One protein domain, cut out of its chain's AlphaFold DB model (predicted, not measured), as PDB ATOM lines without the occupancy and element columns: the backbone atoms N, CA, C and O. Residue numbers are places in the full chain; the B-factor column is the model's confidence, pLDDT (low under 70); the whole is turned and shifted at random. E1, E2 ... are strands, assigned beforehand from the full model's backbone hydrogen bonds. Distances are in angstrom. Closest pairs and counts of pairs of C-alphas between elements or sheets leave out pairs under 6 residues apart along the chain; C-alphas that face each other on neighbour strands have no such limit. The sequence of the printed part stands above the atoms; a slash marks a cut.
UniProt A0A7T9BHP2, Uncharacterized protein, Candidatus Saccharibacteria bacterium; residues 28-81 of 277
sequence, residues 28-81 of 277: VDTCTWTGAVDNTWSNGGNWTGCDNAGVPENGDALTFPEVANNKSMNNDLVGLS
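What this domain is: This is residues 28 to 81 of the 277 residues of an uncharacterized protein of Candidatus Saccharibacteria bacterium (UniProt A0A7T9BHP2). With little regular structure, this is a rounded body built mostly of loops: two short strands, E1 and E2, lie side by side as a small parallel sheet, and the long loop of residues 34 to 60 folds back to pair with E1. E3 lies apart from both. The printed part has 54 residues, no named helix and three strands in the order E1, E2, E3; the class is all strand, with 12 residues in named elements. It is compact, with a radius of gyration of the C-alphas of 9.9 A and spans of 24 by 19 by 16 A.

How they stand to each other: E1, residues 30 to 33, and E2, residues 61 to 64, are parallel neighbours at 28 degrees. C-alphas 32 and 63 face each other at 4.6 A. N 31 and O 61 are within hydrogen-bond range at 2.8 A, as are N 63 and O 31 at 2.8 A. Residues 32 to 33 of E1 pair antiparallel with residues 47 to 48. E3, residues 72 to 75, pairs with no named strand.

Where its parts are: E1 begins at C-alpha 30 (128.231, 149.255, 112.212) and is 9.7 A long; E2 and E3 are each 10.3 A. E3 ends at C-alpha 75 (139.051, 144.696, 123.842).

The domain as a whole: The C-alphas of Val 67 and Gly 79, the two farthest apart, are 27.4 A apart. The E1 to E2 link is long, 27 residues. The printed part has no cut, and no printed residue is under 70 in pLDDT.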
ATOM      1  N   VAL A  28     131.613 152.623 106.193       77.44
ATOM      2  CA  VAL A  28     131.718 152.414 107.637       77.44
ATOM      3  C   VAL A  28     130.693 151.348 107.992       77.44
ATOM      4  O   VAL A  28     129.493 151.597 107.837       77.44
ATOM      5  N   ASP A  29     131.155 150.188 108.449       91.94
ATOM      6  CA  ASP A  29     130.266 149.168 108.983       91.94
ATOM      7  C   ASP A  29     129.911 149.490 110.436       91.94
ATOM      8  O   ASP A  29     130.676 150.103 111.186       91.94
ATOM      9  N   THR A  30     128.699 149.102 110.832       96.19
ATOM     10  CA  THR A  30     128.231 149.255 112.212       96.19
ATOM     11  C   THR A  30     128.258 147.899 112.900       96.19
ATOM     12  O   THR A  30     127.310 147.111 112.825       96.19
ATOM     13  N   CYS A  31     129.337 147.664 113.632       98.06
ATOM     14  CA  CYS A  31     129.535 146.508 114.488       98.06
ATOM     15  C   CYS A  31     128.717 146.632 115.774       98.06
ATOM     16  O   CYS A  31     128.985 147.463 116.642       98.06
ATOM     17  N   THR A  32     127.710 145.779 115.930       98.31
ATOM     18  CA  THR A  32     126.867 145.739 117.130       98.31
ATOM     19  C   THR A  32     127.312 144.618 118.053       98.31
ATOM     20  O   THR A  32     127.287 143.448 117.669       98.31
ATOM     21  N   TRP A  33     127.682 144.974 119.280       98.62
ATOM     22  CA  TRP A  33     128.041 144.022 120.321       98.62
ATOM     23  C   TRP A  33     126.811 143.242 120.785       98.62
ATOM     24  O   TRP A  33     125.827 143.808 121.263       98.62
ATOM     25  N   THR A  34     126.881 141.923 120.678       98.25
ATOM     26  CA  THR A  34     125.912 140.990 121.263       98.25
ATOM     27  C   THR A  34     126.475 140.323 122.511       98.25
ATOM     28  O   THR A  34     125.713 139.965 123.414       98.25
ATOM     29  N   GLY A  35     127.802 140.145 122.571       97.88
ATOM     30  CA  GLY A  35     128.476 139.397 123.628       97.88
ATOM     31  C   GLY A  35     127.926 137.981 123.783       97.88
ATOM     32  O   GLY A  35     127.832 137.494 124.903       97.88
ATOM     33  N   ALA A  36     127.444 137.353 122.707       98.12
ATOM     34  CA  ALA A  36     126.677 136.114 122.796       98.12
ATOM     35  C   ALA A  36     127.511 134.887 123.205       98.12
ATOM     36  O   ALA A  36     126.954 133.952 123.782       98.12
ATOM     37  N   VAL A  37     128.811 134.882 122.907       98.19
ATOM     38  CA  VAL A  37     129.705 133.739 123.128       98.19
ATOM     39  C   VAL A  37     130.567 133.947 124.370       98.19
ATOM     40  O   VAL A  37     130.547 133.117 125.276       98.19
ATOM     41  N   ASP A  38     131.299 135.055 124.430       98.31
ATOM     42  CA  ASP A  38     132.168 135.420 125.549       98.31
ATOM     43  C   ASP A  38     132.325 136.951 125.653       98.31
ATOM     44  O   ASP A  38     131.475 137.712 125.182       98.31
ATOM     45  N   ASN A  39     133.372 137.412 126.339       98.31
ATOM     46  CA  ASN A  39     133.626 138.823 126.606       98.31
ATOM     47  C   ASN A  39     134.757 139.442 125.760       98.31
ATOM     48  O   ASN A  39     135.130 140.583 126.027       98.31
ATOM     49  N   THR A  40     135.311 138.727 124.778       98.44
ATOM     50  CA  THR A  40     136.438 139.188 123.943       98.44
ATOM     51  C   THR A  40     135.964 139.848 122.650       98.44
ATOM     52  O   THR A  40     134.966 139.434 122.056       98.44
ATOM     53  N   TRP A  41     136.659 140.893 122.197       98.38
ATOM     54  CA  TRP A  41     136.305 141.599 120.959       98.38
ATOM     55  C   TRP A  41     136.742 140.830 119.707       98.38
ATOM     56  O   TRP A  41     136.086 140.956 118.676       98.38
ATOM     57  N   SER A  42     137.787 140.003 119.803       97.75
ATOM     58  CA  SER A  42     138.301 139.173 118.703       97.75
ATOM     59  C   SER A  42     137.436 137.957 118.355       97.75
ATOM     60  O   SER A  42     137.644 137.329 117.316       97.75
ATOM     61  N   ASN A  43     136.452 137.607 119.190       97.88
ATOM     62  CA  ASN A  43     135.510 136.541 118.876       97.88
ATOM     63  C   ASN A  43     134.332 137.093 118.063       97.88
ATOM     64  O   ASN A  43     133.430 137.738 118.602       97.88
ATOM     65  N   GLY A  44     134.306 136.782 116.764       97.75
ATOM     66  CA  GLY A  44     133.262 137.261 115.855       97.75
ATOM     67  C   GLY A  44     131.843 136.792 116.203       97.75
ATOM     68  O   GLY A  44     130.865 137.417 115.808       97.75
ATOM     69  N   GLY A  45     131.698 135.745 117.024       97.81
ATOM     70  CA  GLY A  45     130.399 135.340 117.569       97.81
ATOM     71  C   GLY A  45     129.795 136.338 118.566       97.81
ATOM     72  O   GLY A  45     128.616 136.220 118.898       97.81
ATOM     73  N   ASN A  46     130.570 137.321 119.038       98.50
ATOM     74  CA  ASN A  46     130.099 138.383 119.928       98.50
ATOM     75  C   ASN A  46     129.601 139.628 119.195       98.50
ATOM     76  O   ASN A  46     129.133 140.558 119.855       98.50
ATOM     77  N   TRP A  47     129.656 139.658 117.865       98.25
ATOM     78  CA  TRP A  47     129.264 140.817 117.076       98.25
ATOM     79  C   TRP A  47     128.274 140.450 115.977       98.25
ATOM     80  O   TRP A  47     128.159 139.307 115.540       98.25
ATOM     81  N   THR A  48     127.544 141.455 115.516       97.06
ATOM     82  CA  THR A  48     126.726 141.391 114.303       97.06
ATOM     83  C   THR A  48     126.916 142.670 113.508       97.06
ATOM     84  O   THR A  48     127.111 143.725 114.105       97.06
ATOM     85  N   GLY A  49     126.804 142.600 112.183       95.00
ATOM     86  CA  GLY A  49     126.919 143.778 111.317       95.00
ATOM     87  C   GLY A  49     128.353 144.179 110.969       95.00
ATOM     88  O   GLY A  49     128.513 145.028 110.106       95.00
ATOM     89  N   CYS A  50     129.356 143.542 111.582       94.25
ATOM     90  CA  CYS A  50     130.735 143.580 111.101       94.25
ATOM     91  C   CYS A  50     130.885 142.725 109.841       94.25
ATOM     92  O   CYS A  50     130.226 141.680 109.717       94.25
ATOM     93  N   ASP A  51     131.793 143.120 108.957       88.06
ATOM     94  CA  ASP A  51     132.287 142.269 107.889       88.06
ATOM     95  C   ASP A  51     133.469 141.397 108.375       88.06
ATOM     96  O   ASP A  51     133.561 141.059 109.555       88.06
ATOM     97  N   ASN A  52     134.256 140.869 107.433       79.06
ATOM     98  CA  ASN A  52     135.502 140.115 107.633       79.06
ATOM     99  C   ASN A  52     135.622 139.280 108.936       79.06
ATOM    100  O   ASN A  52     136.231 139.672 109.923       79.06
ATOM    101  N   ALA A  53     135.055 138.068 108.923       84.50
ATOM    102  CA  ALA A  53     134.989 137.147 110.073       84.50
ATOM    103  C   ALA A  53     134.114 137.614 111.256       84.50
ATOM    104  O   ALA A  53     134.053 136.929 112.279       84.50
ATOM    105  N   GLY A  54     133.366 138.703 111.080       92.81
ATOM    106  CA  GLY A  54     132.400 139.195 112.051       92.81
ATOM    107  C   GLY A  54     133.056 139.893 113.235       92.81
ATOM    108  O   GLY A  54     132.478 139.879 114.311       92.81
ATOM    109  N   VAL A  55     134.253 140.454 113.077       96.38
ATOM    110  CA  VAL A  55     134.970 141.178 114.138       96.38
ATOM    111  C   VAL A  55     135.154 142.640 113.739       96.38
ATOM    112  O   VAL A  55     135.259 142.908 112.549       96.38
ATOM    113  N   PRO A  56     135.217 143.582 114.694       96.88
ATOM    114  CA  PRO A  56     135.510 144.969 114.369       96.88
ATOM    115  C   PRO A  56     136.893 145.170 113.759       96.88
ATOM    116  O   PRO A  56     137.896 144.671 114.283       96.88
ATOM    117  N   GLU A  57     136.947 145.992 112.722       95.50
ATOM    118  CA  GLU A  57     138.155 146.418 112.031       95.50
ATOM    119  C   GLU A  57     138.340 147.940 112.094       95.50
ATOM    120  O   GLU A  57     137.546 148.706 112.653       95.50
ATOM    121  N   ASN A  58     139.466 148.402 111.550       96.25
ATOM    122  CA  ASN A  58     139.760 149.825 111.503       96.25
ATOM    123  C   ASN A  58     138.796 150.543 110.553       96.25
ATOM    124  O   ASN A  58     138.775 150.252 109.360       96.25
ATOM    125  N   GLY A  59     138.091 151.548 111.066       95.06
ATOM    126  CA  GLY A  59     137.078 152.305 110.333       95.06
ATOM    127  C   GLY A  59     135.641 151.979 110.736       95.06
ATOM    128  O   GLY A  59     134.747 152.748 110.388       95.06
ATOM    129  N   ASP A  60     135.412 150.931 111.527       96.88
ATOM    130  CA  ASP A  60     134.061 150.548 111.941       96.88
ATOM    131  C   ASP A  60     133.504 151.452 113.038       96.88
ATOM    132  O   ASP A  60     134.243 152.038 113.835       96.88
ATOM    133  N   ALA A  61     132.181 151.566 113.098       97.44
ATOM    134  CA  ALA A  61     131.455 152.160 114.214       97.44
ATOM    135  C   ALA A  61     130.985 151.058 115.170       97.44
ATOM    136  O   ALA A  61     130.420 150.056 114.728       97.44
ATOM    137  N   LEU A  62     131.162 151.239 116.483       98.56
ATOM    138  CA  LEU A  62     130.753 150.230 117.466       98.56
ATOM    139  C   LEU A  62     129.487 150.647 118.207       98.56
ATOM    140  O   LEU A  62     129.397 151.752 118.744       98.56
ATOM    141  N   THR A  63     128.521 149.738 118.290       98.50
ATOM    142  CA  THR A  63     127.268 149.938 119.025       98.50
ATOM    143  C   THR A  63     127.117 148.915 120.145       98.50
ATOM    144  O   THR A  63     127.283 147.715 119.939       98.50
ATOM    145  N   PHE A  64     126.729 149.396 121.325       98.69
ATOM    146  CA  PHE A  64     126.565 148.628 122.557       98.69
ATOM    147  C   PHE A  64     125.111 148.742 123.047       98.69
ATOM    148  O   PHE A  64     124.759 149.693 123.758       98.69
ATOM    149  N   PRO A  65     124.230 147.812 122.632       98.44
ATOM    150  CA  PRO A  65     122.792 147.880 122.876       98.44
ATOM    151  C   PRO A  65     122.391 147.350 124.257       98.44
ATOM    152  O   PRO A  65     123.164 146.691 124.943       98.44
ATOM    153  N   GLU A  66     121.141 147.557 124.666       98.25
ATOM    154  CA  GLU A  66     120.635 147.029 125.946       98.25
ATOM    155  C   GLU A  66     120.662 145.493 126.033       98.25
ATOM    156  O   GLU A  66     120.873 144.941 127.109       98.25
ATOM    157  N   VAL A  67     120.493 144.805 124.901       96.44
ATOM    158  CA  VAL A  67     120.227 143.357 124.837       96.44
ATOM    159  C   VAL A  67     121.467 142.457 124.883       96.44
ATOM    160  O   VAL A  67     121.319 141.242 124.798       96.44
ATOM    161  N   ALA A  68     122.681 143.009 124.973       97.88
ATOM    162  CA  ALA A  68     123.894 142.192 124.960       97.88
ATOM    163  C   ALA A  68     124.038 141.337 126.231       97.88
ATOM    164  O   ALA A  68     123.759 141.799 127.341       97.88
ATOM    165  N   ASN A  69     124.541 140.111 126.069       97.25
ATOM    166  CA  ASN A  69     124.685 139.146 127.163       97.25
ATOM    167  C   ASN A  69     125.890 139.458 128.065       97.25
ATOM    168  O   ASN A  69     125.796 139.346 129.286       97.25
ATOM    169  N   ASN A  70     127.017 139.870 127.476       97.81
ATOM    170  CA  ASN A  70     128.255 140.168 128.197       97.81
ATOM    171  C   ASN A  70     128.553 141.670 128.168       97.81
ATOM    172  O   ASN A  70     129.184 142.160 127.241       97.81
ATOM    173  N   LYS A  71     128.109 142.425 129.178       98.38
ATOM    174  CA  LYS A  71     128.319 143.889 129.235       98.38
ATOM    175  C   LYS A  71     129.638 144.310 129.898       98.38
ATOM    176  O   LYS A  71     130.061 145.453 129.763       98.38
ATOM    177  N   SER A  72     130.303 143.387 130.594       98.50
ATOM    178  CA  SER A  72     131.702 143.537 131.004       98.50
ATOM    179  C   SER A  72     132.571 142.846 129.965       98.50
ATOM    180  O   SER A  72     132.501 141.625 129.823       98.50
ATOM    181  N   MET A  73     133.333 143.625 129.207       98.38
ATOM    182  CA  MET A  73     133.991 143.169 127.984       98.38
ATOM    183  C   MET A  73     135.445 143.623 127.913       98.38
ATOM    184  O   MET A  73     135.847 144.591 128.559       98.38
ATOM    185  N   ASN A  74     136.233 142.900 127.128       98.44
ATOM    186  CA  ASN A  74     137.664 143.082 126.986       98.44
ATOM    187  C   ASN A  74     138.017 143.248 125.506       98.44
ATOM    188  O   ASN A  74     137.956 142.282 124.742       98.44
ATOM    189  N   ASN A  75     138.421 144.459 125.128       98.69
ATOM    190  CA  ASN A  75     139.051 144.696 123.842       98.69
ATOM    191  C   ASN A  75     140.427 144.019 123.821       98.69
ATOM    192  O   ASN A  75     141.370 144.491 124.445       98.69
ATOM    193  N   ASP A  76     140.556 142.909 123.112       98.56
ATOM    194  CA  ASP A  76     141.815 142.195 122.898       98.56
ATOM    195  C   ASP A  76     142.415 142.445 121.505       98.56
ATOM    196  O   ASP A  76     143.477 141.910 121.181       98.56
ATOM    197  N   LEU A  77     141.795 143.314 120.703       98.19
ATOM    198  CA  LEU A  77     142.302 143.727 119.399       98.19
ATOM    199  C   LEU A  77     143.427 144.756 119.576       98.19
ATOM    200  O   LEU A  77     143.336 145.674 120.393       98.19
ATOM    201  N   VAL A  78     144.523 144.589 118.835       97.88
ATOM    202  CA  VAL A  78     145.700 145.469 118.907       97.88
ATOM    203  C   VAL A  78     145.640 146.493 117.780       97.88
ATOM    204  O   VAL A  78     145.483 146.124 116.621       97.88
ATOM    205  N   GLY A  79     145.822 147.774 118.111       96.88
ATOM    206  CA  GLY A  79     145.884 148.848 117.113       96.88
ATOM    207  C   GLY A  79     144.539 149.185 116.467       96.88
ATOM    208  O   GLY A  79     144.523 149.747 115.373       96.88
ATOM    209  N   LEU A  80     143.434 148.839 117.134       98.19
ATOM    210  CA  LEU A  80     142.087 149.121 116.659       98.19
ATOM    211  C   LEU A  80     141.828 150.637 116.614       98.19
ATOM    212  O   LEU A  80     142.084 151.357 117.585       98.19
ATOM    213  N   SER A  81     141.290 151.109 115.495       98.19
ATOM    214  CA  SER A  81     140.880 152.490 115.255       98.19
ATOM    215  C   SER A  81     139.456 152.520 114.723       98.19
ATOM    216  O   SER A  81     139.226 152.275 113.543       98.19
TER     217      SER A  81